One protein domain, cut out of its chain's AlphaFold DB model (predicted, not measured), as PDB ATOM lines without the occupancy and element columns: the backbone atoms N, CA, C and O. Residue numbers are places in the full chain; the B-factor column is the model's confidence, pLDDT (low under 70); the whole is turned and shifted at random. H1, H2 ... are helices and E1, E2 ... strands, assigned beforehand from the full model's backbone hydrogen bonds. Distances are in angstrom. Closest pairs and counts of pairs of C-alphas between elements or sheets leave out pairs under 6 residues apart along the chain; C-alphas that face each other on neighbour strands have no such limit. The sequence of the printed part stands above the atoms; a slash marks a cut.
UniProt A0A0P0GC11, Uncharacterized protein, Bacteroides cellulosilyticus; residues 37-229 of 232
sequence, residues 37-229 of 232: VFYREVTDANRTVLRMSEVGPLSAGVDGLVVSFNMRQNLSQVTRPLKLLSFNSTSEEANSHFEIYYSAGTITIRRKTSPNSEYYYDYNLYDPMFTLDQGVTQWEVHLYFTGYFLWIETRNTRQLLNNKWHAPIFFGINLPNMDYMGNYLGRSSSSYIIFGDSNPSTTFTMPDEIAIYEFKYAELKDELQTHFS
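AT A GLANCE: This is residues 37 to 229 of the 232 residues of an uncharacterized protein of Bacteroides cellulosilyticus (UniProt A0A0P0GC11). Two twisted sheets of six strands each make a sandwich, partly face to face, the strands of the one at 37 degrees to those of the other. The short helix H1 sits at one end and grazes both sheets, while residues 222 to 229, most of them in the last helix H2, stick out from the body. The printed part has 193 residues, with twelve named strands and two named helices in the order E1 to E10, H1, E11, E12, H2. The sheets run E1 E12 E3 E8 E9 E10 and E2 E11 E4 E5 E6 E7, both antiparallel; the class is mostly strand. The whole is compact, with a radius of gyration of the C-alphas of 15.8 A and spans of 42 by 41 by 32 A.

HOW THE PARTS SIT: E1, residues 37 to 42, is an edge strand, antiparallel to E12, residues 208 to 215; N 40 and O 210, 2.9 A apart, are within hydrogen-bond range, as are the N and O pairs below. E2, residues 49 to 51, is the other sheet's edge strand beside E11, residues 192 to 195 (N 50 and O 193, 2.8 A). E3, residues 64 to 74, has as neighbours E12 (N 66 and O 213, 2.8 A) and E8, residues 136 to 145 (N 71 and O 139, 2.8 A). E4, residues 82 to 88, is near E3 and the neighbour of E11 (N 86 and O 194, 2.8 A). With E5, residues 96 to 103, E6, residues 106 to 112, and E7, residues 120 to 124, it forms a meander, each strand the antiparallel neighbour of the one before: N 87 and O 98, 2.8 A; N 101 and O 108, 2.8 A; N 109 and O 123, 2.8 A. E8, E9, residues 150 to 156, and E10, residues 164 to 169, form another: N 142 and O 153, 2.8 A; N 152 and O 167, 3.0 A. H1, residues 180 to 185, only grazes both sheets; its closest C-alpha pair with E3 is Leu 185 and Gly 64, 7.7 A. H2, residues 217 to 228, only grazes the first sheet; the closest C-alphas of H2 and E3 are those of Tyr 217 and Gly 64, 6.2 A apart. Every O i to N i+4 pair in H1 and H2 is within hydrogen-bond range.

IN THESE COORDINATES: E1 begins at C-alpha 37, (-31.048, -22.643, -46.256). From first to last C-alpha, E3 measures 31.2 A, E8 27.9 A, E12 22.5 A and H2 14.9 A. H2 ends at C-alpha 228, (-39.954, -45.225, -52.144).

THE WHOLE: The two farthest C-alphas, of Ala 60 and Gln 77, are 44.3 A apart. The printed part has no cut. The links E2 to E3, E7 to E8 and E11 to E12 are long. Mean pLDDT of the printed part is 92.6; residue 229 is under 70.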
ATOM      1  N   VAL A  37     -30.749 -24.044 -46.582       98.25
ATOM      2  CA  VAL A  37     -31.048 -22.643 -46.256       98.25
ATOM      3  C   VAL A  37     -30.480 -22.241 -44.896       98.25
ATOM      4  O   VAL A  37     -30.513 -21.068 -44.535       98.25
ATOM      5  N   PHE A  38     -29.927 -23.190 -44.146       98.25
ATOM      6  CA  PHE A  38     -29.187 -22.952 -42.913       98.25
ATOM      7  C   PHE A  38     -28.218 -24.107 -42.662       98.25
ATOM      8  O   PHE A  38     -28.561 -25.263 -42.909       98.25
ATOM      9  N   TYR A  39     -27.046 -23.784 -42.119       96.81
ATOM     10  CA  TYR A  39     -26.035 -24.748 -41.706       96.81
ATOM     11  C   TYR A  39     -25.236 -24.197 -40.524       96.81
ATOM     12  O   TYR A  39     -24.849 -23.023 -40.522       96.81
ATOM     13  N   ARG A  40     -24.977 -25.044 -39.526       95.62
ATOM     14  CA  ARG A  40     -24.113 -24.737 -38.384       95.62
ATOM     15  C   ARG A  40     -23.405 -25.997 -37.908       95.62
ATOM     16  O   ARG A  40     -24.067 -26.930 -37.464       95.62
ATOM     17  N   GLU A  41     -22.078 -25.960 -37.894       94.88
ATOM     18  CA  GLU A  41     -21.267 -26.960 -37.196       94.88
ATOM     19  C   GLU A  41     -21.372 -26.779 -35.682       94.88
ATOM     20  O   GLU A  41     -21.321 -25.659 -35.162       94.88
ATOM     21  N   VAL A  42     -21.518 -27.890 -34.971       92.31
ATOM     22  CA  VAL A  42     -21.684 -27.926 -33.521       92.31
ATOM     23  C   VAL A  42     -20.905 -29.092 -32.930       92.31
ATOM     24  O   VAL A  42     -20.935 -30.211 -33.425       92.31
ATOM     25  N   THR A  43     -20.234 -28.854 -31.806       90.31
ATOM     26  CA  THR A  43     -19.658 -29.956 -31.021       90.31
ATOM     27  C   THR A  43     -20.757 -30.761 -30.322       90.31
ATOM     28  O   THR A  43     -20.641 -31.975 -30.171       90.31
ATOM     29  N   ASP A  44     -21.813 -30.071 -29.885       92.44
ATOM     30  CA  ASP A  44     -23.023 -30.648 -29.304       92.44
ATOM     31  C   ASP A  44     -24.196 -29.664 -29.471       92.44
ATOM     32  O   ASP A  44     -24.156 -28.547 -28.951       92.44
ATOM     33  N   ALA A  45     -25.234 -30.064 -30.203       90.19
ATOM     34  CA  ALA A  45     -26.458 -29.298 -30.394       90.19
ATOM     35  C   ALA A  45     -27.388 -29.338 -29.179       90.19
ATOM     36  O   ALA A  45     -28.357 -28.581 -29.160       90.19
ATOM     37  N   ASN A  46     -27.157 -30.188 -28.173       91.62
ATOM     38  CA  ASN A  46     -28.049 -30.267 -27.021       91.62
ATOM     39  C   ASN A  46     -28.207 -28.880 -26.368       91.62
ATOM     40  O   ASN A  46     -27.225 -28.207 -26.064       91.62
ATOM     41  N   ARG A  47     -29.456 -28.444 -26.161       90.44
ATOM     42  CA  ARG A  47     -29.861 -27.105 -25.684       90.44
ATOM     43  C   ARG A  47     -29.625 -25.950 -26.657       90.44
ATOM     44  O   ARG A  47     -29.877 -24.800 -26.293       90.44
ATOM     45  N   THR A  48     -29.184 -26.217 -27.882       93.06
ATOM     46  CA  THR A  48     -29.038 -25.179 -28.904       93.06
ATOM     47  C   THR A  48     -30.406 -24.647 -29.299       93.06
ATOM     48  O   THR A  48     -31.351 -25.400 -29.531       93.06
ATOM     49  N   VAL A  49     -30.495 -23.324 -29.391       95.00
ATOM     50  CA  VAL A  49     -31.673 -22.614 -29.878       95.00
ATOM     51  C   VAL A  49     -31.366 -22.121 -31.286       95.00
ATOM     52  O   VAL A  49     -30.426 -21.351 -31.486       95.00
ATOM     53  N   LEU A  50     -32.160 -22.564 -32.254       96.19
ATOM     54  CA  LEU A  50     -32.165 -22.059 -33.621       96.19
ATOM     55  C   LEU A  50     -33.366 -21.133 -33.792       96.19
ATOM     56  O   LEU A  50     -34.510 -21.588 -33.735       96.19
ATOM     57  N   ARG A  51     -33.133 -19.839 -34.010       96.81
ATOM     58  CA  ARG A  51     -34.201 -18.895 -34.343       96.81
ATOM     59  C   ARG A  51     -34.445 -18.917 -35.849       96.81
ATOM     60  O   ARG A  51     -33.511 -18.793 -36.635       96.81
ATOM     61  N   MET A  52     -35.705 -18.968 -36.269       97.31
ATOM     62  CA  MET A  52     -36.045 -19.044 -37.696       97.31
ATOM     63  C   MET A  52     -35.615 -17.811 -38.502       97.31
ATOM     64  O   MET A  52     -35.399 -17.924 -39.703       97.31
ATOM     65  N   SER A  53     -35.396 -16.660 -37.861       96.94
ATOM     66  CA  SER A  53     -34.812 -15.480 -38.515       96.94
ATOM     67  C   SER A  53     -33.347 -15.659 -38.942       96.94
ATOM     68  O   SER A  53     -32.838 -14.840 -39.701       96.94
ATOM     69  N   GLU A  54     -32.652 -16.676 -38.425       96.69
ATOM     70  CA  GLU A  54     -31.286 -17.040 -38.831       96.69
ATOM     71  C   GLU A  54     -31.276 -17.865 -40.126       96.69
ATOM     72  O   GLU A  54     -30.238 -17.986 -40.772       96.69
ATOM     73  N   VAL A  55     -32.428 -18.419 -40.521       97.38
ATOM     74  CA  VAL A  55     -32.569 -19.191 -41.754       97.38
ATOM     75  C   VAL A  55     -32.539 -18.250 -42.963       97.38
ATOM     76  O   VAL A  55     -33.120 -17.157 -42.971       97.38
ATOM     77  N   GLY A  56     -31.829 -18.676 -44.004       97.62
ATOM     78  CA  GLY A  56     -31.708 -17.961 -45.264       97.62
ATOM     79  C   GLY A  56     -33.041 -17.835 -46.015       97.62
ATOM     80  O   GLY A  56     -34.037 -18.459 -45.651       97.62
ATOM     81  N   PRO A  57     -33.099 -16.996 -47.063       97.31
ATOM     82  CA  PRO A  57     -34.295 -16.850 -47.886       97.31
ATOM     83  C   PRO A  57     -34.723 -18.172 -48.533       97.31
ATOM     84  O   PRO A  57     -33.878 -18.906 -49.050       97.31
ATOM     85  N   LEU A  58     -36.035 -18.414 -48.551       98.19
ATOM     86  CA  LEU A  58     -36.637 -19.590 -49.173       98.19
ATOM     87  C   LEU A  58     -37.008 -19.322 -50.636       98.19
ATOM     88  O   LEU A  58     -37.320 -18.188 -51.015       98.19
ATOM     89  N   SER A  59     -37.002 -20.370 -51.451       97.94
ATOM     90  CA  SER A  59     -37.490 -20.336 -52.828       97.94
ATOM     91  C   SER A  59     -39.016 -20.182 -52.887       97.94
ATOM     92  O   SER A  59     -39.751 -20.511 -51.955       97.94
ATOM     93  N   ALA A  60     -39.521 -19.673 -54.012       96.56
ATOM     94  CA  ALA A  60     -40.955 -19.486 -54.205       96.56
ATOM     95  C   ALA A  60     -41.710 -20.829 -54.206       96.56
ATOM     96  O   ALA A  60     -41.296 -21.792 -54.854       96.56
ATOM     97  N   GLY A  61     -42.851 -20.864 -53.513       96.06
ATOM     98  CA  GLY A  61     -43.724 -22.039 -53.447       96.06
ATOM     99  C   GLY A  61     -43.257 -23.142 -52.492       96.06
ATOM    100  O   GLY A  61     -43.859 -24.207 -52.499       96.06
ATOM    101  N   VAL A  62     -42.211 -22.905 -51.693       98.00
ATOM    102  CA  VAL A  62     -41.829 -23.785 -50.578       98.00
ATOM    103  C   VAL A  62     -42.938 -23.784 -49.528       98.00
ATOM    104  O   VAL A  62     -43.360 -22.725 -49.063       98.00
ATOM    105  N   ASP A  63     -43.385 -24.975 -49.145       97.88
ATOM    106  CA  ASP A  63     -44.418 -25.212 -48.129       97.88
ATOM    107  C   ASP A  63     -43.951 -26.176 -47.018       97.88
ATOM    108  O   ASP A  63     -44.704 -26.464 -46.082       97.88
ATOM    109  N   GLY A  64     -42.690 -26.619 -47.080       98.38
ATOM    110  CA  GLY A  64     -42.075 -27.519 -46.116       98.38
ATOM    111  C   GLY A  64     -40.608 -27.195 -45.830       98.38
ATOM    112  O   GLY A  64     -39.895 -26.611 -46.649       98.38
ATOM    113  N   LEU A  65     -40.156 -27.588 -44.641       98.75
ATOM    114  CA  LEU A  65     -38.759 -27.504 -44.221       98.75
ATOM    115  C   LEU A  65     -38.289 -28.846 -43.665       98.75
ATOM    116  O   LEU A  65     -39.051 -29.560 -43.020       98.75
ATOM    117  N   VAL A  66     -37.020 -29.169 -43.875       98.62
ATOM    118  CA  VAL A  66     -36.362 -30.318 -43.252       98.62
ATOM    119  C   VAL A  66     -35.433 -29.805 -42.173       98.62
ATOM    120  O   VAL A  66     -34.597 -28.958 -42.470       98.62
ATOM    121  N   VAL A  67     -35.546 -30.317 -40.950       98.38
ATOM    122  CA  VAL A  67     -34.489 -30.166 -39.943       98.38
ATOM    123  C   VAL A  67     -33.658 -31.439 -39.894       98.38
ATOM    124  O   VAL A  67     -34.202 -32.524 -39.696       98.38
ATOM    125  N   SER A  68     -32.351 -31.291 -40.101       98.06
ATOM    126  CA  SER A  68     -31.360 -32.363 -40.035       98.06
ATOM    127  C   SER A  68     -30.412 -32.122 -38.868       98.06
ATOM    128  O   SER A  68     -29.940 -30.998 -38.668       98.06
ATOM    129  N   PHE A  69     -30.160 -33.166 -38.087       97.31
ATOM    130  CA  PHE A  69     -29.196 -33.154 -36.993       97.31
ATOM    131  C   PHE A  69     -28.700 -34.571 -36.699       97.31
ATOM    132  O   PHE A  69     -29.361 -35.561 -37.021       97.31
ATOM    133  N   ASN A  70     -27.551 -34.670 -36.033       95.38
ATOM    134  CA  ASN A  70     -27.050 -35.941 -35.524       95.38
ATOM    135  C   ASN A  70     -27.355 -36.102 -34.035       95.38
ATOM    136  O   ASN A  70     -27.442 -35.142 -33.270       95.38
ATOM    137  N   MET A  71     -27.453 -37.351 -33.600       93.06
ATOM    138  CA  MET A  71     -27.519 -37.725 -32.200       93.06
ATOM    139  C   MET A  71     -26.628 -38.930 -31.921       93.06
ATOM    140  O   MET A  71     -26.622 -39.898 -32.670       93.06
ATOM    141  N   ARG A  72     -25.881 -38.905 -30.819       93.06
ATOM    142  CA  ARG A  72     -24.977 -39.986 -30.418       93.06
ATOM    143  C   ARG A  72     -25.305 -40.460 -29.009       93.06
ATOM    144  O   ARG A  72     -25.165 -39.703 -28.049       93.06
ATOM    145  N   GLN A  73     -25.730 -41.718 -28.895       91.25
ATOM    146  CA  GLN A  73     -26.203 -42.310 -27.641       91.25
ATOM    147  C   GLN A  73     -26.167 -43.844 -27.657       91.25
ATOM    148  O   GLN A  73     -26.303 -44.467 -28.706       91.25
ATOM    149  N   ASN A  74     -26.041 -44.461 -26.479       91.56
ATOM    150  CA  ASN A  74     -26.431 -45.847 -26.250       91.56
ATOM    151  C   ASN A  74     -27.929 -45.940 -25.925       91.56
ATOM    152  O   ASN A  74     -28.350 -45.771 -24.780       91.56
ATOM    153  N   LEU A  75     -28.738 -46.212 -26.948       90.62
ATOM    154  CA  LEU A  75     -30.199 -46.208 -26.838       90.62
ATOM    155  C   LEU A  75     -30.757 -47.315 -25.934       90.62
ATOM    156  O   LEU A  75     -31.822 -47.121 -25.347       90.62
ATOM    157  N   SER A  76     -30.011 -48.408 -25.729       87.38
ATOM    158  CA  SER A  76     -30.368 -49.468 -24.769       87.38
ATOM    159  C   SER A  76     -30.369 -49.008 -23.301       87.38
ATOM    160  O   SER A  76     -30.974 -49.657 -22.453       87.38
ATOM    161  N   GLN A  77     -29.705 -47.888 -22.985       87.94
ATOM    162  CA  GLN A  77     -29.598 -47.346 -21.624       87.94
ATOM    163  C   GLN A  77     -30.601 -46.222 -21.333       87.94
ATOM    164  O   GLN A  77     -30.632 -45.687 -20.224       87.94
ATOM    165  N   VAL A  78     -31.414 -45.833 -22.315       89.31
ATOM    166  CA  VAL A  78     -32.401 -44.766 -22.150       89.31
ATOM    167  C   VAL A  78     -33.642 -45.325 -21.450       89.31
ATOM    168  O   VAL A  78     -34.341 -46.178 -21.987       89.31
ATOM    169  N   THR A  79     -33.928 -44.826 -20.247       87.44
ATOM    170  CA  THR A  79     -34.989 -45.351 -19.362       87.44
ATOM    171  C   THR A  79     -36.268 -44.510 -19.322       87.44
ATOM    172  O   THR A  79     -37.308 -44.991 -18.882       87.44
ATOM    173  N   ARG A  80     -36.212 -43.257 -19.787       91.06
ATOM    174  CA  ARG A  80     -37.363 -42.357 -20.000       91.06
ATOM    175  C   ARG A  80     -37.214 -41.668 -21.359       91.06
ATOM    176  O   ARG A  80     -36.067 -41.554 -21.808       91.06
ATOM    177  N   PRO A  81     -38.316 -41.196 -21.977       92.69
ATOM    178  CA  PRO A  81     -38.269 -40.493 -23.253       92.69
ATOM    179  C   PRO A  81     -37.207 -39.396 -23.251       92.69
ATOM    180  O   PRO A  81     -37.102 -38.633 -22.291       92.69
ATOM    181  N   LEU A  82     -36.423 -39.344 -24.320       92.81
ATOM    182  CA  LEU A  82     -35.346 -38.385 -24.509       92.81
ATOM    183  C   LEU A  82     -35.798 -37.355 -25.536       92.81
ATOM    184  O   LEU A  82     -36.054 -37.719 -26.685       92.81
ATOM    185  N   LYS A  83     -35.919 -36.086 -25.137       94.56
ATOM    186  CA  LYS A  83     -36.326 -35.035 -26.076       94.56
ATOM    187  C   LYS A  83     -35.232 -34.819 -27.120       94.56
ATOM    188  O   LYS A  83     -34.075 -34.588 -26.774       94.56
ATOM    189  N   LEU A  84     -35.610 -34.902 -28.392       95.62
ATOM    190  CA  LEU A  84     -34.726 -34.646 -29.524       95.62
ATOM    191  C   LEU A  84     -34.820 -33.187 -29.954       95.62
ATOM    192  O   LEU A  84     -33.800 -32.523 -30.073       95.62
ATOM    193  N   LEU A  85     -36.029 -32.662 -30.147       96.44
ATOM    194  CA  LEU A  85     -36.225 -31.235 -30.393       96.44
ATOM    195  C   LEU A  85     -37.650 -30.786 -30.086       96.44
ATOM    196  O   LEU A  85     -38.561 -31.601 -29.931       96.44
ATOM    197  N   SER A  86     -37.846 -29.474 -30.032       96.81
ATOM    198  CA  SER A  86     -39.155 -28.844 -29.924       96.81
ATOM    199  C   SER A  86     -39.292 -27.626 -30.831       96.81
ATOM    200  O   SER A  86     -38.331 -26.899 -31.083       96.81
ATOM    201  N   PHE A  87     -40.519 -27.401 -31.289       97.19
ATOM    202  CA  PHE A  87     -40.952 -26.231 -32.040       97.19
ATOM    203  C   PHE A  87     -41.641 -25.259 -31.085       97.19
ATOM    204  O   PHE A  87     -42.600 -25.613 -30.383       97.19
ATOM    205  N   ASN A  88     -41.159 -24.019 -31.060       95.38
ATOM    206  CA  ASN A  88     -41.514 -23.032 -30.046       95.38
ATOM    207  C   ASN A  88     -41.838 -21.672 -30.671       95.38
ATOM    208  O   ASN A  88     -41.310 -21.306 -31.722       95.38
ATOM    209  N   SER A  89     -42.695 -20.897 -29.998       89.62
ATOM    210  CA  SER A  89     -42.979 -19.495 -30.361       89.62
ATOM    211  C   SER A  89     -42.127 -18.480 -29.585       89.62
ATOM    212  O   SER A  89     -42.156 -17.281 -29.853       89.62
ATOM    213  N   THR A  90     -41.352 -18.959 -28.615       87.81
ATOM    214  CA  THR A  90     -40.376 -18.190 -27.839       87.81
ATOM    215  C   THR A  90     -39.100 -19.020 -27.688       87.81
ATOM    216  O   THR A  90     -39.087 -20.207 -28.008       87.81
ATOM    217  N   SER A  91     -38.023 -18.424 -27.179       83.94
ATOM    218  CA  SER A  91     -36.803 -19.170 -26.837       83.94
ATOM    219  C   SER A  91     -36.954 -20.042 -25.584       83.94
ATOM    220  O   SER A  91     -36.009 -20.717 -25.189       83.94
ATOM    221  N   GLU A  92     -38.110 -20.003 -24.919       86.31
ATOM    222  CA  GLU A  92     -38.373 -20.785 -23.718       86.31
ATOM    223  C   GLU A  92     -39.037 -22.110 -24.084       86.31
ATOM    224  O   GLU A  92     -40.109 -22.153 -24.693       86.31
ATOM    225  N   GLU A  93     -38.422 -23.205 -23.647       82.75
ATOM    226  CA  GLU A  93     -38.863 -24.569 -23.943       82.75
ATOM    227  C   GLU A  93     -40.301 -24.856 -23.480       82.75
ATOM    228  O   GLU A  93     -41.040 -25.557 -24.168       82.75
ATOM    229  N   ALA A  94     -40.731 -24.263 -22.360       85.69
ATOM    230  CA  ALA A  94     -42.088 -24.413 -21.828       85.69
ATOM    231  C   ALA A  94     -43.171 -24.048 -22.865       85.69
ATOM    232  O   ALA A  94     -44.216 -24.707 -22.936       85.69
ATOM    233  N   ASN A  95     -42.867 -23.077 -23.735       87.94
ATOM    234  CA  ASN A  95     -43.754 -22.559 -24.777       87.94
ATOM    235  C   ASN A  95     -43.728 -23.395 -26.069       87.94
ATOM    236  O   ASN A  95     -44.171 -22.923 -27.123       87.94
ATOM    237  N   SER A  96     -43.193 -24.616 -26.026       93.56
ATOM    238  CA  SER A  96     -43.282 -25.539 -27.154       93.56
ATOM    239  C   SER A  96     -44.745 -25.828 -27.482       93.56
ATOM    240  O   SER A  96     -45.593 -25.888 -26.594       93.56
ATOM    241  N   HIS A  97     -45.054 -25.996 -28.763       93.94
ATOM    242  CA  HIS A  97     -46.361 -26.483 -29.226       93.94
ATOM    243  C   HIS A  97     -46.255 -27.882 -29.844       93.94
ATOM    244  O   HIS A  97     -47.249 -28.608 -29.909       93.94
ATOM    245  N   PHE A  98     -45.046 -28.271 -30.245       95.75
ATOM    246  CA  PHE A  98     -44.745 -29.544 -30.879       95.75
ATOM    247  C   PHE A  98     -43.377 -30.033 -30.406       95.75
ATOM    248  O   PHE A  98     -42.419 -29.263 -30.414       95.75
ATOM    249  N   GLU A  99     -43.266 -31.284 -29.974       96.56
ATOM    250  CA  GLU A  99     -42.023 -31.852 -29.446       96.56
ATOM    251  C   GLU A  99     -41.808 -33.263 -29.996       96.56
ATOM    252  O   GLU A  99     -42.760 -34.018 -30.197       96.56
ATOM    253  N   ILE A 100     -40.547 -33.612 -30.224       97.50
ATOM    254  CA  ILE A 100     -40.113 -34.898 -30.766       97.50
ATOM    255  C   ILE A 100     -39.227 -35.569 -29.731       97.50
ATOM    256  O   ILE A 100     -38.264 -34.972 -29.245       97.50
ATOM    257  N   TYR A 101     -39.529 -36.821 -29.424       96.44
ATOM    258  CA  TYR A 101     -38.805 -37.632 -28.461       96.44
ATOM    259  C   TYR A 101     -38.345 -38.931 -29.099       96.44
ATOM    260  O   TYR A 101     -39.078 -39.539 -29.871       96.44
ATOM    261  N   TYR A 102     -37.178 -39.409 -28.689       94.94
ATOM    262  CA  TYR A 102     -36.865 -40.827 -28.752       94.94
ATOM    263  C   TYR A 102     -37.509 -41.529 -27.545       94.94
ATOM    264  O   TYR A 102     -37.384 -41.057 -26.410       94.94
ATOM    265  N   SER A 103     -38.150 -42.677 -27.764       92.69
ATOM    266  CA  SER A 103     -38.678 -43.534 -26.700       92.69
ATOM    267  C   SER A 103     -38.726 -44.989 -27.158       92.69
ATOM    268  O   SER A 103     -39.307 -45.290 -28.195       92.69
ATOM    269  N   ALA A 104     -38.123 -45.900 -26.387       90.25
ATOM    270  CA  ALA A 104     -38.223 -47.352 -26.586       90.25
ATOM    271  C   ALA A 104     -37.988 -47.840 -28.038       90.25
ATOM    272  O   ALA A 104     -38.742 -48.660 -28.551       90.25
ATOM    273  N   GLY A 105     -36.941 -47.343 -28.709       92.75
ATOM    274  CA  GLY A 105     -36.600 -47.758 -30.080       92.75
ATOM    275  C   GLY A 105     -37.382 -47.052 -31.187       92.75
ATOM    276  O   GLY A 105     -37.163 -47.327 -32.365       92.75
ATOM    277  N   THR A 106     -38.258 -46.111 -30.844       95.31
ATOM    278  CA  THR A 106     -39.037 -45.350 -31.820       95.31
ATOM    279  C   THR A 106     -39.120 -43.862 -31.461       95.31
ATOM    280  O   THR A 106     -38.436 -43.390 -30.547       95.31
ATOM    281  N   ILE A 107     -39.908 -43.107 -32.226       97.06
ATOM    282  CA  ILE A 107     -40.186 -41.693 -32.012       97.06
ATOM    283  C   ILE A 107     -41.572 -41.525 -31.390       97.06
ATOM    284  O   ILE A 107     -42.570 -42.075 -31.858       97.06
ATOM    285  N   THR A 108     -41.634 -40.705 -30.348       97.25
ATOM    286  CA  THR A 108     -42.881 -40.187 -29.792       97.25
ATOM    287  C   THR A 108     -42.989 -38.706 -30.116       97.25
ATOM    288  O   THR A 108     -42.049 -37.937 -29.915       97.25
ATOM    289  N   ILE A 109     -44.155 -38.290 -30.588       97.31
ATOM    290  CA  ILE A 109     -44.453 -36.903 -30.916       97.31
ATOM    291  C   ILE A 109     -45.454 -36.379 -29.913       97.31
ATOM    292  O   ILE A 109     -46.556 -36.907 -29.804       97.31
ATOM    293  N   ARG A 110     -45.099 -35.300 -29.232       96.19
ATOM    294  CA  ARG A 110     -46.001 -34.605 -28.325       96.19
ATOM    295  C   ARG A 110     -46.527 -33.352 -28.989       96.19
ATOM    296  O   ARG A 110     -45.752 -32.477 -29.371       96.19
ATOM    297  N   ARG A 111     -47.848 -33.214 -29.058       94.25
ATOM    298  CA  ARG A 111     -48.488 -31.966 -29.488       94.25
ATOM    299  C   ARG A 111     -49.280 -31.382 -28.339       94.25
ATOM    300  O   ARG A 111     -50.170 -32.030 -27.785       94.25
ATOM    301  N   LYS A 112     -48.960 -30.141 -27.989       93.12
ATOM    302  CA  LYS A 112     -49.690 -29.396 -26.965       93.12
ATOM    303  C   LYS A 112     -50.909 -28.728 -27.585       93.12
ATOM    304  O   LYS A 112     -50.888 -28.327 -28.747       93.12
ATOM    305  N   THR A 113     -51.974 -28.573 -26.805       89.62
ATOM    306  CA  THR A 113     -53.187 -27.878 -27.272       89.62
ATOM    307  C   THR A 113     -52.972 -26.374 -27.456       89.62
ATOM    308  O   THR A 113     -53.718 -25.729 -28.188       89.62
ATOM    309  N   SER A 114     -51.956 -25.819 -26.790       86.62
ATOM    310  CA  SER A 114     -51.467 -24.447 -26.921       86.62
ATOM    311  C   SER A 114     -50.059 -24.337 -26.310       86.62
ATOM    312  O   SER A 114     -49.663 -25.222 -25.541       86.62
ATOM    313  N   PRO A 115     -49.298 -23.261 -26.588       83.62
ATOM    314  CA  PRO A 115     -48.052 -22.977 -25.872       83.62
ATOM    315  C   PRO A 115     -48.279 -22.957 -24.352       83.62
ATOM    316  O   PRO A 115     -49.326 -22.489 -23.900       83.62
ATOM    317  N   ASN A 116     -47.328 -23.488 -23.574       85.06
ATOM    318  CA  ASN A 116     -47.416 -23.677 -22.113       85.06
ATOM    319  C   ASN A 116     -48.587 -24.544 -21.609       85.06
ATOM    320  O   ASN A 116     -48.815 -24.597 -20.403       85.06
ATOM    321  N   SER A 117     -49.333 -25.230 -22.481       87.50
ATOM    322  CA  SER A 117     -50.426 -26.096 -22.023       87.50
ATOM    323  C   SER A 117     -49.896 -27.311 -21.262       87.50
ATOM    324  O   SER A 117     -48.960 -27.974 -21.711       87.50
ATOM    325  N   GLU A 118     -50.541 -27.649 -20.149       89.31
ATOM    326  CA  GLU A 118     -50.370 -28.950 -19.488       89.31
ATOM    327  C   GLU A 118     -51.094 -30.072 -20.248       89.31
ATOM    328  O   GLU A 118     -50.762 -31.246 -20.091       89.31
ATOM    329  N   TYR A 119     -52.056 -29.717 -21.108       91.75
ATOM    330  CA  TYR A 119     -52.771 -30.660 -21.957       91.75
ATOM    331  C   TYR A 119     -52.019 -30.879 -23.266       91.75
ATOM    332  O   TYR A 119     -51.807 -29.964 -24.073       91.75
ATOM    333  N   TYR A 120     -51.662 -32.133 -23.493       94.31
ATOM    334  CA  TYR A 120     -51.018 -32.601 -24.703       94.31
ATOM    335  C   TYR A 120     -51.525 -33.995 -25.045       94.31
ATOM    336  O   TYR A 120     -52.136 -34.678 -24.221       94.31
ATOM    337  N   TYR A 121     -51.243 -34.417 -26.266       93.56
ATOM    338  CA  TYR A 121     -51.345 -35.813 -26.640       93.56
ATOM    339  C   TYR A 121     -49.999 -36.285 -27.180       93.56
ATOM    340  O   TYR A 121     -49.304 -35.543 -27.881       93.56
ATOM    341  N   ASP A 122     -49.661 -37.523 -26.839       96.06
ATOM    342  CA  ASP A 122     -48.487 -38.208 -27.354       96.06
ATOM    343  C   ASP A 122     -48.926 -39.172 -28.453       96.06
ATOM    344  O   ASP A 122     -49.812 -40.006 -28.265       96.06
ATOM    345  N   TYR A 123     -48.301 -39.043 -29.614       95.25
ATOM    346  CA  TYR A 123     -48.407 -39.978 -30.716       95.25
ATOM    347  C   TYR A 123     -47.119 -40.790 -30.770       95.25
ATOM    348  O   TYR A 123     -46.067 -40.279 -31.155       95.25
ATOM    349  N   ASN A 124     -47.194 -42.041 -30.331       95.62
ATOM    350  CA  ASN A 124     -46.077 -42.968 -30.419       95.62
ATOM    351  C   ASN A 124     -46.140 -43.717 -31.748       95.62
ATOM    352  O   ASN A 124     -47.178 -44.301 -32.063       95.62
ATOM    353  N   LEU A 125     -45.048 -43.709 -32.508       94.75
ATOM    354  CA  LEU A 125     -44.979 -44.491 -33.736       94.75
ATOM    355  C   LEU A 125     -45.035 -45.990 -33.423       94.75
ATOM    356  O   LEU A 125     -44.512 -46.450 -32.406       94.75
ATOM    357  N   TYR A 126     -45.697 -46.744 -34.300       88.00
ATOM    358  CA  TYR A 126     -45.684 -48.206 -34.242       88.00
ATOM    359  C   TYR A 126     -44.374 -48.765 -34.796       88.00
ATOM    360  O   TYR A 126     -43.836 -49.722 -34.242       88.00
ATOM    361  N   ASP A 127     -43.861 -48.143 -35.857       85.12
ATOM    362  CA  ASP A 127     -42.644 -48.579 -36.525       85.12
ATOM    363  C   ASP A 127     -41.417 -48.275 -35.657       85.12
ATOM    364  O   ASP A 127     -41.317 -47.181 -35.088       85.12
ATOM    365  N   PRO A 128     -40.460 -49.207 -35.522       90.88
ATOM    366  CA  PRO A 128     -39.180 -48.897 -34.910       90.88
ATOM    367  C   PRO A 128     -38.427 -47.900 -35.796       90.88
ATOM    368  O   PRO A 128     -38.336 -48.077 -37.006       90.88
ATOM    369  N   MET A 129     -37.848 -46.873 -35.177       94.38
ATOM    370  CA  MET A 129     -37.027 -45.870 -35.869       94.38
ATOM    371  C   MET A 129     -35.545 -45.992 -35.503       94.38
ATOM    372  O   MET A 129     -34.701 -45.299 -36.059       94.38
ATOM    373  N   PHE A 130     -35.203 -46.844 -34.535       92.56
ATOM    374  CA  PHE A 130     -33.838 -47.016 -34.056       92.56
ATOM    375  C   PHE A 130     -33.575 -48.465 -33.646       92.56
ATOM    376  O   PHE A 130     -34.422 -49.123 -33.044       92.56
ATOM    377  N   THR A 131     -32.351 -48.941 -33.872       87.25
ATOM    378  CA  THR A 131     -31.887 -50.245 -33.375       87.25
ATOM    379  C   THR A 131     -31.199 -50.089 -32.018       87.25
ATOM    380  O   THR A 131     -30.321 -49.234 -31.872       87.25
ATOM    381  N   LEU A 132     -31.546 -50.927 -31.037       81.56
ATOM    382  CA  LEU A 132     -31.118 -50.754 -29.639       81.56
ATOM    383  C   LEU A 132     -29.786 -51.435 -29.281       81.56
ATOM    384  O   LEU A 132     -29.085 -50.972 -28.383       81.56
ATOM    385  N   ASP A 133     -29.388 -52.481 -30.004       71.38
ATOM    386  CA  ASP A 133     -28.362 -53.430 -29.536       71.38
ATOM    387  C   ASP A 133     -26.915 -53.080 -29.940       71.38
ATOM    388  O   ASP A 133     -26.055 -53.952 -30.043       71.38
ATOM    389  N   GLN A 134     -26.610 -51.803 -30.187       70.12
ATOM    390  CA  GLN A 134     -25.329 -51.394 -30.796       70.12
ATOM    391  C   GLN A 134     -24.403 -50.573 -29.884       70.12
ATOM    392  O   GLN A 134     -23.413 -49.988 -30.340       70.12
ATOM    393  N   GLY A 135     -24.699 -50.509 -28.583       86.25
ATOM    394  CA  GLY A 135     -23.983 -49.627 -27.662       86.25
ATOM    395  C   GLY A 135     -24.103 -48.157 -28.086       86.25
ATOM    396  O   GLY A 135     -25.078 -47.764 -28.726       86.25
ATOM    397  N   VAL A 136     -23.108 -47.326 -27.749       90.50
ATOM    398  CA  VAL A 136     -23.097 -45.906 -28.156       90.50
ATOM    399  C   VAL A 136     -23.017 -45.816 -29.673       90.50
ATOM    400  O   VAL A 136     -21.977 -46.157 -30.219       90.50
ATOM    401  N   THR A 137     -24.068 -45.336 -30.335       90.69
ATOM    402  CA  THR A 137     -24.183 -45.238 -31.799       90.69
ATOM    403  C   THR A 137     -24.589 -43.828 -32.197       90.69
ATOM    404  O   THR A 137     -25.289 -43.154 -31.440       90.69
ATOM    405  N   GLN A 138     -24.120 -43.374 -33.360       93.31
ATOM    406  CA  GLN A 138     -24.545 -42.113 -33.947       93.31
ATOM    407  C   GLN A 138     -25.640 -42.354 -34.983       93.31
ATOM    408  O   GLN A 138     -25.562 -43.273 -35.797       93.31
ATOM    409  N   TRP A 139     -26.654 -41.507 -34.912       94.56
ATOM    410  CA  TRP A 139     -27.813 -41.498 -35.772       94.56
ATOM    411  C   TRP A 139     -27.958 -40.125 -36.395       94.56
ATOM    412  O   TRP A 139     -27.851 -39.119 -35.700       94.56
ATOM    413  N   GLU A 140     -28.229 -40.102 -37.684       95.81
ATOM    414  CA  GLU A 140     -28.682 -38.920 -38.398       95.81
ATOM    415  C   GLU A 140     -30.217 -38.921 -38.370       95.81
ATOM    416  O   GLU A 140     -30.840 -39.974 -38.518       95.81
ATOM    417  N   VAL A 141     -30.833 -37.772 -38.100       97.38
ATOM    418  CA  VAL A 141     -32.290 -37.624 -38.008       97.38
ATOM    419  C   VAL A 141     -32.719 -36.486 -38.915       97.38
ATOM    420  O   VAL A 141     -32.285 -35.348 -38.727       97.38
ATOM    421  N   HIS A 142     -33.603 -36.779 -39.865       98.12
ATOM    422  CA  HIS A 142     -34.238 -35.791 -40.728       98.12
ATOM    423  C   HIS A 142     -35.731 -35.747 -40.435       98.12
ATOM    424  O   HIS A 142     -36.435 -36.752 -40.534       98.12
ATOM    425  N   LEU A 143     -36.233 -34.565 -40.093       98.12
ATOM    426  CA  LEU A 143     -37.664 -34.327 -39.955       98.12
ATOM    427  C   LEU A 143     -38.107 -33.385 -41.061       98.12
ATOM    428  O   LEU A 143     -37.829 -32.189 -41.004       98.12
ATOM    429  N   TYR A 144     -38.812 -33.920 -42.047       98.50
ATOM    430  CA  TYR A 144     -39.485 -33.160 -43.089       98.50
ATOM    431  C   TYR A 144     -40.834 -32.735 -42.528       98.50
ATOM    432  O   TYR A 144     -41.670 -33.588 -42.232       98.50
ATOM    433  N   PHE A 145     -41.059 -31.438 -42.350       98.50
ATOM    434  CA  PHE A 145     -42.272 -30.928 -41.727       98.50
ATOM    435  C   PHE A 145     -42.967 -29.862 -42.562       98.50
ATOM    436  O   PHE A 145     -42.351 -28.980 -43.159       98.50
ATOM    437  N   THR A 146     -44.293 -29.949 -42.553       98.44
ATOM    438  CA  THR A 146     -45.212 -28.924 -43.052       98.44
ATOM    439  C   THR A 146     -46.196 -28.551 -41.939       98.44
ATOM    440  O   THR A 146     -46.133 -29.059 -40.812       98.44
ATOM    441  N   GLY A 147     -47.186 -27.712 -42.254       97.25
ATOM    442  CA  GLY A 147     -48.306 -27.464 -41.348       97.25
ATOM    443  C   GLY A 147     -49.132 -28.720 -41.024       97.25
ATOM    444  O   GLY A 147     -49.695 -28.801 -39.934       97.25
ATOM    445  N   TYR A 148     -49.176 -29.716 -41.919       96.00
ATOM    446  CA  TYR A 148     -50.147 -30.824 -41.853       96.00
ATOM    447  C   TYR A 148     -49.567 -32.218 -42.119       96.00
ATOM    448  O   TYR A 148     -50.317 -33.189 -42.155       96.00
ATOM    449  N   PHE A 149     -48.256 -32.335 -42.284       96.81
ATOM    450  CA  PHE A 149     -47.589 -33.591 -42.593       96.81
ATOM    451  C   PHE A 149     -46.183 -33.613 -42.002       96.81
ATOM    452  O   PHE A 149     -45.502 -32.580 -41.995       96.81
ATOM    453  N   LEU A 150     -45.756 -34.798 -41.572       96.94
ATOM    454  CA  LEU A 150     -44.366 -35.108 -41.287       96.94
ATOM    455  C   LEU A 150     -43.932 -36.347 -42.060       96.94
ATOM    456  O   LEU A 150     -44.654 -37.342 -42.116       96.94
ATOM    457  N   TRP A 151     -42.707 -36.299 -42.560       96.56
ATOM    458  CA  TRP A 151     -41.951 -37.477 -42.947       96.56
ATOM    459  C   TRP A 151     -40.686 -37.508 -42.103       96.56
ATOM    460  O   TRP A 151     -39.942 -36.528 -42.048       96.56
ATOM    461  N   ILE A 152     -40.491 -38.598 -41.374       96.81
ATOM    462  CA  ILE A 152     -39.335 -38.756 -40.501       96.81
ATOM    463  C   ILE A 152     -38.430 -39.802 -41.104       96.81
ATOM    464  O   ILE A 152     -38.907 -40.886 -41.414       96.81
ATOM    465  N   GLU A 153     -37.148 -39.482 -41.208       96.12
ATOM    466  CA  GLU A 153     -36.096 -40.418 -41.565       96.12
ATOM    467  C   GLU A 153     -35.054 -40.453 -40.444       96.12
ATOM    468  O   GLU A 153     -34.638 -39.417 -39.919       96.12
ATOM    469  N   THR A 154     -34.636 -41.649 -40.053       96.00
ATOM    470  CA  THR A 154     -33.515 -41.856 -39.135       96.00
ATOM    471  C   THR A 154     -32.519 -42.792 -39.782       96.00
ATOM    472  O   THR A 154     -32.893 -43.789 -40.393       96.00
ATOM    473  N   ARG A 155     -31.230 -42.503 -39.637       94.19
ATOM    474  CA  ARG A 155     -30.169 -43.277 -40.270       94.19
ATOM    475  C   ARG A 155     -29.082 -43.657 -39.288       94.19
ATOM    476  O   ARG A 155     -28.509 -42.798 -38.626       94.19
ATOM    477  N   ASN A 156     -28.721 -44.934 -39.257       92.69
ATOM    478  CA  ASN A 156     -27.563 -45.404 -38.506       92.69
ATOM    479  C   ASN A 156     -26.275 -45.134 -39.296       92.69
ATOM    480  O   ASN A 156     -26.009 -45.782 -40.314       92.69
ATOM    481  N   THR A 157     -25.444 -44.205 -38.818       90.56
ATOM    482  CA  THR A 157     -24.245 -43.767 -39.552       90.56
ATOM    483  C   THR A 157     -23.102 -44.785 -39.522       90.56
ATOM    484  O   THR A 157     -22.158 -44.666 -40.300       90.56
ATOM    485  N   ARG A 158     -23.179 -45.822 -38.673       86.19
ATOM    486  CA  ARG A 158     -22.194 -46.922 -38.649       86.19
ATOM    487  C   ARG A 158     -22.405 -47.951 -39.748       86.19
ATOM    488  O   ARG A 158     -21.477 -48.685 -40.081       86.19
ATOM    489  N   GLN A 159     -23.624 -48.054 -40.255       85.50
ATOM    490  CA  GLN A 159     -23.993 -49.020 -41.279       85.50
ATOM    491  C   GLN A 159     -23.901 -48.364 -42.659       85.50
ATOM    492  O   GLN A 159     -24.175 -47.175 -42.813       85.50
ATOM    493  N   LEU A 160     -23.491 -49.134 -43.667       81.94
ATOM    494  CA  LEU A 160     -23.344 -48.638 -45.041       81.94
ATOM    495  C   LEU A 160     -24.611 -48.838 -45.880       81.94
ATOM    496  O   LEU A 160     -24.881 -48.034 -46.764       81.94
ATOM    497  N   LEU A 161     -25.368 -49.895 -45.588       84.25
ATOM    498  CA  LEU A 161     -26.586 -50.313 -46.282       84.25
ATOM    499  C   LEU A 161     -27.637 -50.716 -45.247       84.25
ATOM    500  O   LEU A 161     -27.278 -51.064 -44.118       84.25
ATOM    501  N   ASN A 162     -28.900 -50.702 -45.656       85.19
ATOM    502  CA  ASN A 162     -30.080 -51.088 -44.891       85.19
ATOM    503  C   ASN A 162     -30.097 -50.461 -43.501       85.19
ATOM    504  O   ASN A 162     -30.182 -51.138 -42.478       85.19
ATOM    505  N   ASN A 163     -29.941 -49.141 -43.490       89.31
ATOM    506  CA  ASN A 163     -29.651 -48.362 -42.301       89.31
ATOM    507  C   ASN A 163     -30.559 -47.153 -42.124       89.31
ATOM    508  O   ASN A 163     -30.192 -46.276 -41.344       89.31
ATOM    509  N   LYS A 164     -31.669 -47.065 -42.861       92.06
ATOM    510  CA  LYS A 164     -32.593 -45.929 -42.821       92.06
ATOM    511  C   LYS A 164     -33.988 -46.392 -42.455       92.06
ATOM    512  O   LYS A 164     -34.501 -47.329 -43.057       92.06
ATOM    513  N   TRP A 165     -34.598 -45.741 -41.481       93.50
ATOM    514  CA  TRP A 165     -35.974 -45.984 -41.084       93.50
ATOM    515  C   TRP A 165     -36.809 -44.767 -41.415       93.50
ATOM    516  O   TRP A 165     -36.338 -43.642 -41.269       93.50
ATOM    517  N   HIS A 166     -38.046 -44.997 -41.841       93.50
ATOM    518  CA  HIS A 166     -38.945 -43.931 -42.267       93.50
ATOM    519  C   HIS A 166     -40.338 -44.084 -41.687       93.50
ATOM    520  O   HIS A 166     -40.858 -45.197 -41.645       93.50
ATOM    521  N   ALA A 167     -40.970 -42.967 -41.340       93.62
ATOM    522  CA  ALA A 167     -42.355 -42.950 -40.894       93.62
ATOM    523  C   ALA A 167     -43.116 -41.727 -41.437       93.62
ATOM    524  O   ALA A 167     -42.712 -40.586 -41.171       93.62
ATOM    525  N   PRO A 168     -44.238 -41.930 -42.156       93.75
ATOM    526  CA  PRO A 168     -45.162 -40.860 -42.505       93.75
ATOM    527  C   PRO A 168     -46.143 -40.580 -41.360       93.75
ATOM    528  O   PRO A 168     -46.685 -41.493 -40.735       93.75
ATOM    529  N   ILE A 169     -46.444 -39.304 -41.123       94.56
ATOM    530  CA  ILE A 169     -47.459 -38.870 -40.159       94.56
ATOM    531  C   ILE A 169     -48.343 -37.807 -40.804       94.56
ATOM    532  O   ILE A 169     -47.874 -36.787 -41.306       94.56
ATOM    533  N   PHE A 170     -49.653 -38.020 -40.738       92.94
ATOM    534  CA  PHE A 170     -50.654 -37.197 -41.425       92.94
ATOM    535  C   PHE A 170     -51.194 -36.052 -40.553       92.94
ATOM    536  O   PHE A 170     -52.387 -35.749 -40.545       92.94
ATOM    537  N   PHE A 171     -50.299 -35.437 -39.783       93.44
ATOM    538  CA  PHE A 171     -50.474 -34.131 -39.158       93.44
ATOM    539  C   PHE A 171     -49.107 -33.441 -39.072       93.44
ATOM    540  O   PHE A 171     -48.071 -34.099 -39.111       93.44
ATOM    541  N   GLY A 172     -49.101 -32.114 -38.956       94.75
ATOM    542  CA  GLY A 172     -47.876 -31.320 -38.878       94.75
ATOM    543  C   GLY A 172     -47.898 -30.360 -37.699       94.75
ATOM    544  O   GLY A 172     -48.608 -30.581 -36.712       94.75
ATOM    545  N   ILE A 173     -47.114 -29.289 -37.809       96.12
ATOM    546  CA  ILE A 173     -46.871 -28.385 -36.680       96.12
ATOM    547  C   ILE A 173     -48.003 -27.385 -36.429       96.12
ATOM    548  O   ILE A 173     -48.093 -26.860 -35.322       96.12
ATOM    549  N   ASN A 174     -48.883 -27.123 -37.407       95.12
ATOM    550  CA  ASN A 174     -50.012 -26.199 -37.224       95.12
ATOM    551  C   ASN A 174     -50.977 -26.744 -36.186       95.12
ATOM    552  O   ASN A 174     -51.062 -27.948 -36.030       95.12
ATOM    553  N   LEU A 175     -51.748 -25.896 -35.508       89.44
ATOM    554  CA  LEU A 175     -52.965 -26.298 -34.784       89.44
ATOM    555  C   LEU A 175     -54.195 -25.880 -35.602       89.44
ATOM    556  O   LEU A 175     -54.062 -25.019 -36.469       89.44
ATOM    557  N   PRO A 176     -55.402 -26.421 -35.333       87.06
ATOM    558  CA  PRO A 176     -56.610 -26.038 -36.074       87.06
ATOM    559  C   PRO A 176     -56.837 -24.522 -36.184       87.06
ATOM    560  O   PRO A 176     -57.328 -24.054 -37.203       87.06
ATOM    561  N   ASN A 177     -56.426 -23.760 -35.163       88.12
ATOM    562  CA  ASN A 177     -56.598 -22.307 -35.095       88.12
ATOM    563  C   ASN A 177     -55.273 -21.520 -35.168       88.12
ATOM    564  O   ASN A 177     -55.285 -20.315 -34.943       88.12
ATOM    565  N   MET A 178     -54.134 -22.179 -35.416       90.81
ATOM    566  CA  MET A 178     -52.813 -21.535 -35.412       90.81
ATOM    567  C   MET A 178     -51.966 -22.019 -36.589       90.81
ATOM    568  O   MET A 178     -51.608 -23.197 -36.658       90.81
ATOM    569  N   ASP A 179     -51.590 -21.092 -37.467       94.38
ATOM    570  CA  ASP A 179     -50.634 -21.340 -38.545       94.38
ATOM    571  C   ASP A 179     -49.201 -21.102 -38.054       94.38
ATOM    572  O   ASP A 179     -48.652 -20.001 -38.134       94.38
ATOM    573  N   TYR A 180     -48.598 -22.138 -37.474       95.50
ATOM    574  CA  TYR A 180     -47.197 -22.085 -37.078       95.50
ATOM    575  C   TYR A 180     -46.286 -22.145 -38.297       95.50
ATOM    576  O   TYR A 180     -45.366 -21.339 -38.380       95.50
ATOM    577  N   MET A 181     -46.566 -23.015 -39.263       97.38
ATOM    578  CA  MET A 181     -45.764 -23.189 -40.470       97.38
ATOM    579  C   MET A 181     -45.587 -21.879 -41.235       97.38
ATOM    580  O   MET A 181     -44.465 -21.575 -41.633       97.38
ATOM    581  N   GLY A 182     -46.631 -21.051 -41.346       97.44
ATOM    582  CA  GLY A 182     -46.518 -19.707 -41.913       97.44
ATOM    583  C   GLY A 182     -45.441 -18.848 -41.235       97.44
ATOM    584  O   GLY A 182     -44.699 -18.139 -41.912       97.44
ATOM    585  N   ASN A 183     -45.264 -18.966 -39.914       96.81
ATOM    586  CA  ASN A 183     -44.193 -18.275 -39.189       96.81
ATOM    587  C   ASN A 183     -42.802 -18.873 -39.456       96.81
ATOM    588  O   ASN A 183     -41.831 -18.119 -39.538       96.81
ATOM    589  N   TYR A 184     -42.690 -20.196 -39.610       97.69
ATOM    590  CA  TYR A 184     -41.422 -20.857 -39.945       97.69
ATOM    591  C   TYR A 184     -40.977 -20.510 -41.372       97.69
ATOM    592  O   TYR A 184     -39.838 -20.086 -41.567       97.69
ATOM    593  N   LEU A 185     -41.889 -20.586 -42.346       98.19
ATOM    594  CA  LEU A 185     -41.648 -20.186 -43.739       98.19
ATOM    595  C   LEU A 185     -41.399 -18.678 -43.867       98.19
ATOM    596  O   LEU A 185     -40.530 -18.238 -44.618       98.19
ATOM    597  N   GLY A 186     -42.122 -17.878 -43.079       97.50
ATOM    598  CA  GLY A 186     -41.920 -16.437 -42.948       97.50
ATOM    599  C   GLY A 186     -40.653 -16.053 -42.177       97.50
ATOM    600  O   GLY A 186     -40.349 -14.864 -42.083       97.50
ATOM    601  N   ARG A 187     -39.908 -17.034 -41.642       96.69
ATOM    602  CA  ARG A 187     -38.651 -16.843 -40.899       96.69
ATOM    603  C   ARG A 187     -38.813 -15.880 -39.721       96.69
ATOM    604  O   ARG A 187     -37.981 -15.009 -39.470       96.69
ATOM    605  N   SER A 188     -39.928 -16.028 -39.011       96.44
ATOM    606  CA  SER A 188     -40.313 -15.171 -37.894       96.44
ATOM    607  C   SER A 188     -39.263 -15.185 -36.783       96.44
ATOM    608  O   SER A 188     -38.750 -16.234 -36.391       96.44
ATOM    609  N   SER A 189     -38.992 -14.016 -36.195       93.56
ATOM    610  CA  SER A 189     -38.158 -13.899 -34.991       93.56
ATOM    611  C   SER A 189     -38.795 -14.532 -33.749       93.56
ATOM    612  O   SER A 189     -38.127 -14.688 -32.728       93.56
ATOM    613  N   SER A 190     -40.079 -14.882 -33.831       92.12
ATOM    614  CA  SER A 190     -40.861 -15.540 -32.782       92.12
ATOM    615  C   SER A 190     -41.118 -17.012 -33.115       92.12
ATOM    616  O   SER A 190     -42.165 -17.562 -32.789       92.12
ATOM    617  N   SER A 191     -40.208 -17.655 -33.842       95.69
ATOM    618  CA  SER A 191     -40.253 -19.092 -34.120       95.69
ATOM    619  C   SER A 191     -38.872 -19.692 -33.924       95.69
ATOM    620  O   SER A 191     -37.870 -19.123 -34.363       95.69
ATOM    621  N   TYR A 192     -38.831 -20.809 -33.207       97.38
ATOM    622  CA  TYR A 192     -37.604 -21.402 -32.700       97.38
ATOM    623  C   TYR A 192     -37.667 -22.922 -32.787       97.38
ATOM    624  O   TYR A 192     -38.684 -23.511 -32.424       97.38
ATOM    625  N   ILE A 193     -36.556 -23.537 -33.176       97.50
ATOM    626  CA  ILE A 193     -36.305 -24.964 -32.975       97.50
ATOM    627  C   ILE A 193     -35.293 -25.079 -31.838       97.50
ATOM    628  O   ILE A 193     -34.211 -24.493 -31.903       97.50
ATOM    629  N   ILE A 194     -35.657 -25.788 -30.776       96.50
ATOM    630  CA  ILE A 194     -34.788 -26.009 -29.618       96.50
ATOM    631  C   ILE A 194     -34.404 -27.481 -29.598       96.50
ATOM    632  O   ILE A 194     -35.278 -28.342 -29.617       96.50
ATOM    633  N   PHE A 195     -33.106 -27.763 -29.572       95.62
ATOM    634  CA  PHE A 195     -32.569 -29.117 -29.648       95.62
ATOM    635  C   PHE A 195     -32.314 -29.701 -28.257       95.62
ATOM    636  O   PHE A 195     -31.873 -29.008 -27.339       95.62
ATOM    637  N   GLY A 196     -32.545 -31.002 -28.129       92.31
ATOM    638  CA  GLY A 196     -32.207 -31.810 -26.970       92.31
ATOM    639  C   GLY A 196     -33.114 -31.635 -25.750       92.31
ATOM    640  O   GLY A 196     -34.250 -31.164 -25.835       92.31
ATOM    641  N   ASP A 197     -32.597 -32.054 -24.597       84.12
ATOM    642  CA  ASP A 197     -33.339 -32.221 -23.347       84.12
ATOM    643  C   ASP A 197     -32.638 -31.454 -22.213       84.12
ATOM    644  O   ASP A 197     -31.428 -31.583 -22.017       84.12
ATOM    645  N   SER A 198     -33.385 -30.635 -21.459       81.69
ATOM    646  CA  SER A 198     -32.864 -29.926 -20.272       81.69
ATOM    647  C   SER A 198     -32.467 -30.866 -19.140       81.69
ATOM    648  O   SER A 198     -31.628 -30.505 -18.314       81.69
ATOM    649  N   ASN A 199     -33.076 -32.045 -19.076       84.75
ATOM    650  CA  ASN A 199     -32.866 -33.019 -18.020       84.75
ATOM    651  C   ASN A 199     -32.878 -34.429 -18.628       84.75
ATOM    652  O   ASN A 199     -33.828 -35.185 -18.400       84.75
ATOM    653  N   PRO A 200     -31.842 -34.805 -19.402       81.12
ATOM    654  CA  PRO A 200     -31.812 -36.093 -20.080       81.12
ATOM    655  C   PRO A 200     -31.693 -37.241 -19.067       81.12
ATOM    656  O   PRO A 200     -31.191 -37.087 -17.954       81.12
ATOM    657  N   SER A 201     -32.184 -38.431 -19.411       81.19
ATOM    658  CA  SER A 201     -32.023 -39.649 -18.586       81.19
ATOM    659  C   SER A 201     -30.616 -40.219 -18.553       81.19
ATOM    660  O   SER A 201     -30.305 -41.029 -17.685       81.19
ATOM    661  N   THR A 202     -29.794 -39.840 -19.520       82.81
ATOM    662  CA  THR A 202     -28.456 -40.374 -19.751       82.81
ATOM    663  C   THR A 202     -27.623 -39.331 -20.500       82.81
ATOM    664  O   THR A 202     -28.176 -38.397 -21.084       82.81
ATOM    665  N   THR A 203     -26.297 -39.467 -20.488       81.81
ATOM    666  CA  THR A 203     -25.382 -38.575 -21.212       81.81
ATOM    667  C   THR A 203     -25.637 -38.671 -22.706       81.81
ATOM    668  O   THR A 203     -25.330 -39.688 -23.320       81.81
ATOM    669  N   PHE A 204     -26.191 -37.615 -23.288       84.00
ATOM    670  CA  PHE A 204     -26.601 -37.528 -24.682       84.00
ATOM    671  C   PHE A 204     -25.885 -36.363 -25.360       84.00
ATOM    672  O   PHE A 204     -25.783 -35.295 -24.765       84.00
ATOM    673  N   THR A 205     -25.419 -36.576 -26.589       90.25
ATOM    674  CA  THR A 205     -24.756 -35.540 -27.392       90.25
ATOM    675  C   THR A 205     -25.348 -35.503 -28.791       90.25
ATOM    676  O   THR A 205     -25.675 -36.558 -29.337       90.25
ATOM    677  N   MET A 206     -25.406 -34.327 -29.395       90.81
ATOM    678  CA  MET A 206     -25.843 -34.097 -30.770       90.81
ATOM    679  C   MET A 206     -24.708 -33.470 -31.589       90.81
ATOM    680  O   MET A 206     -24.686 -32.254 -31.767       90.81
ATOM    681  N   PRO A 207     -23.695 -34.253 -31.989       89.56
ATOM    682  CA  PRO A 207     -22.485 -33.710 -32.600       89.56
ATOM    683  C   PRO A 207     -22.695 -33.269 -34.060       89.56
ATOM    684  O   PRO A 207     -23.772 -33.421 -34.630       89.56
ATOM    685  N   ASP A 208     -21.612 -32.786 -34.661       90.31
ATOM    686  CA  ASP A 208     -21.426 -32.499 -36.084       90.31
ATOM    687  C   ASP A 208     -22.131 -31.239 -36.581       90.31
ATOM    688  O   ASP A 208     -21.509 -30.180 -36.651       90.31
ATOM    689  N   GLU A 209     -23.408 -31.329 -36.940       91.12
ATOM    690  CA  GLU A 209     -24.101 -30.248 -37.636       91.12
ATOM    691  C   GLU A 209     -25.597 -30.185 -37.332       91.12
ATOM    692  O   GLU A 209     -26.249 -31.179 -37.002       91.12
ATOM    693  N   ILE A 210     -26.132 -28.975 -37.488       95.94
ATOM    694  CA  ILE A 210     -27.557 -28.686 -37.610       95.94
ATOM    695  C   ILE A 210     -27.764 -28.022 -38.968       95.94
ATOM    696  O   ILE A 210     -27.136 -26.998 -39.260       95.94
ATOM    697  N   ALA A 211     -28.691 -28.545 -39.764       98.00
ATOM    698  CA  ALA A 211     -29.020 -27.987 -41.068       98.00
ATOM    699  C   ALA A 211     -30.534 -27.865 -41.276       98.00
ATOM    700  O   ALA A 211     -31.313 -28.679 -40.774       98.00
ATOM    701  N   ILE A 212     -30.942 -26.834 -42.026       98.62
ATOM    702  CA  ILE A 212     -32.316 -26.679 -42.516       98.62
ATOM    703  C   ILE A 212     -32.307 -26.701 -44.036       98.62
ATOM    704  O   ILE A 212     -31.521 -25.984 -44.663       98.62
ATOM    705  N   TYR A 213     -33.221 -27.469 -44.616       98.75
ATOM    706  CA  TYR A 213     -33.436 -27.549 -46.058       98.75
ATOM    707  C   TYR A 213     -34.864 -27.146 -46.393       98.75
ATOM    708  O   TYR A 213     -35.781 -27.375 -45.610       98.75
ATOM    709  N   GLU A 214     -35.063 -26.544 -47.556       98.38
ATOM    710  CA  GLU A 214     -36.401 -26.279 -48.083       98.38
ATOM    711  C   GLU A 214     -36.886 -27.432 -48.960       98.38
ATOM    712  O   GLU A 214     -36.087 -28.049 -49.662       98.38
ATOM    713  N   PHE A 215     -38.191 -27.701 -48.961       98.50
ATOM    714  CA  PHE A 215     -38.799 -28.627 -49.913       98.50
ATOM    715  C   PHE A 215     -40.231 -28.203 -50.260       98.50
ATOM    716  O   PHE A 215     -40.846 -27.397 -49.555       98.50
ATOM    717  N   LYS A 216     -40.766 -28.756 -51.353       98.31
ATOM    718  CA  LYS A 216     -42.197 -28.679 -51.662       98.31
ATOM    719  C   LYS A 216     -42.852 -30.021 -51.395       98.31
ATOM    720  O   LYS A 216     -42.381 -31.047 -51.881       98.31
ATOM    721  N   TYR A 217     -43.962 -30.027 -50.673       96.75
ATOM    722  CA  TYR A 217     -44.678 -31.244 -50.322       96.75
ATOM    723  C   TYR A 217     -45.160 -32.015 -51.551       96.75
ATOM    724  O   TYR A 217     -45.095 -33.239 -51.556       96.75
ATOM    725  N   ALA A 218     -45.592 -31.319 -52.607       96.25
ATOM    726  CA  ALA A 218     -45.973 -31.968 -53.861       96.25
ATOM    727  C   ALA A 218     -44.801 -32.747 -54.487       96.25
ATOM    728  O   ALA A 218     -44.978 -33.895 -54.873       96.25
ATOM    729  N   GLU A 219     -43.602 -32.158 -54.502       96.56
ATOM    730  CA  GLU A 219     -42.391 -32.795 -55.037       96.56
ATOM    731  C   GLU A 219     -41.958 -33.979 -54.163       96.56
ATOM    732  O   GLU A 219     -41.697 -35.056 -54.686       96.56
ATOM    733  N   LEU A 220     -41.969 -33.823 -52.831       95.12
ATOM    734  CA  LEU A 220     -41.680 -34.925 -51.905       95.12
ATOM    735  C   LEU A 220     -42.685 -36.072 -52.065       95.12
ATOM    736  O   LEU A 220     -42.310 -37.239 -52.046       95.12
ATOM    737  N   LYS A 221     -43.971 -35.758 -52.209       92.94
ATOM    738  CA  LYS A 221     -45.006 -36.769 -52.413       92.94
ATOM    739  C   LYS A 221     -44.758 -37.547 -53.704       92.94
ATOM    740  O   LYS A 221     -44.829 -38.770 -53.665       92.94
ATOM    741  N   ASP A 222     -44.484 -36.860 -54.809       93.25
ATOM    742  CA  ASP A 222     -44.229 -37.501 -56.102       93.25
ATOM    743  C   ASP A 222     -42.952 -38.366 -56.050       93.25
ATOM    744  O   ASP A 222     -42.961 -39.503 -56.527       93.25
ATOM    745  N   GLU A 223     -41.896 -37.878 -55.388       92.88
ATOM    746  CA  GLU A 223     -40.652 -38.613 -55.115       92.88
ATOM    747  C   GLU A 223     -40.923 -39.902 -54.328       92.88
ATOM    748  O   GLU A 223     -40.526 -40.986 -54.748       92.88
ATOM    749  N   LEU A 224     -41.663 -39.820 -53.217       90.38
ATOM    750  CA  LEU A 224     -41.999 -40.990 -52.404       90.38
ATOM    751  C   LEU A 224     -42.912 -41.966 -53.163       90.38
ATOM    752  O   LEU A 224     -42.725 -43.179 -53.097       90.38
ATOM    753  N   GLN A 225     -43.898 -41.471 -53.911       87.75
ATOM    754  CA  GLN A 225     -44.792 -42.334 -54.690       87.75
ATOM    755  C   GLN A 225     -44.061 -43.089 -55.797       87.75
ATOM    756  O   GLN A 225     -44.421 -44.229 -56.079       87.75
ATOM    757  N   THR A 226     -43.051 -42.462 -56.393       86.75
ATOM    758  CA  THR A 226     -42.241 -43.076 -57.441       86.75
ATOM    759  C   THR A 226     -41.194 -43.987 -56.803       86.75
ATOM    760  O   THR A 226     -41.281 -45.200 -56.899       86.75
ATOM    761  N   HIS A 227     -40.266 -43.435 -56.027       86.94
ATOM    762  CA  HIS A 227     -39.013 -44.107 -55.692       86.94
ATOM    763  C   HIS A 227     -38.999 -44.836 -54.349       86.94
ATOM    764  O   HIS A 227     -38.222 -45.779 -54.172       86.94
ATOM    765  N   PHE A 228     -39.856 -44.463 -53.394       81.12
ATOM    766  CA  PHE A 228     -39.954 -45.225 -52.144       81.12
ATOM    767  C   PHE A 228     -40.605 -46.593 -52.388       81.12
ATOM    768  O   PHE A 228     -40.181 -47.577 -51.789       81.12
ATOM    769  N   SER A 229     -41.577 -46.661 -53.306       65.31
ATOM    770  CA  SER A 229     -42.346 -47.880 -53.611       65.31
ATOM    771  C   SER A 229     -41.796 -48.707 -54.783       65.31
ATOM    772  O   SER A 229     -42.266 -49.826 -54.987       65.31
TER     773      SER A 229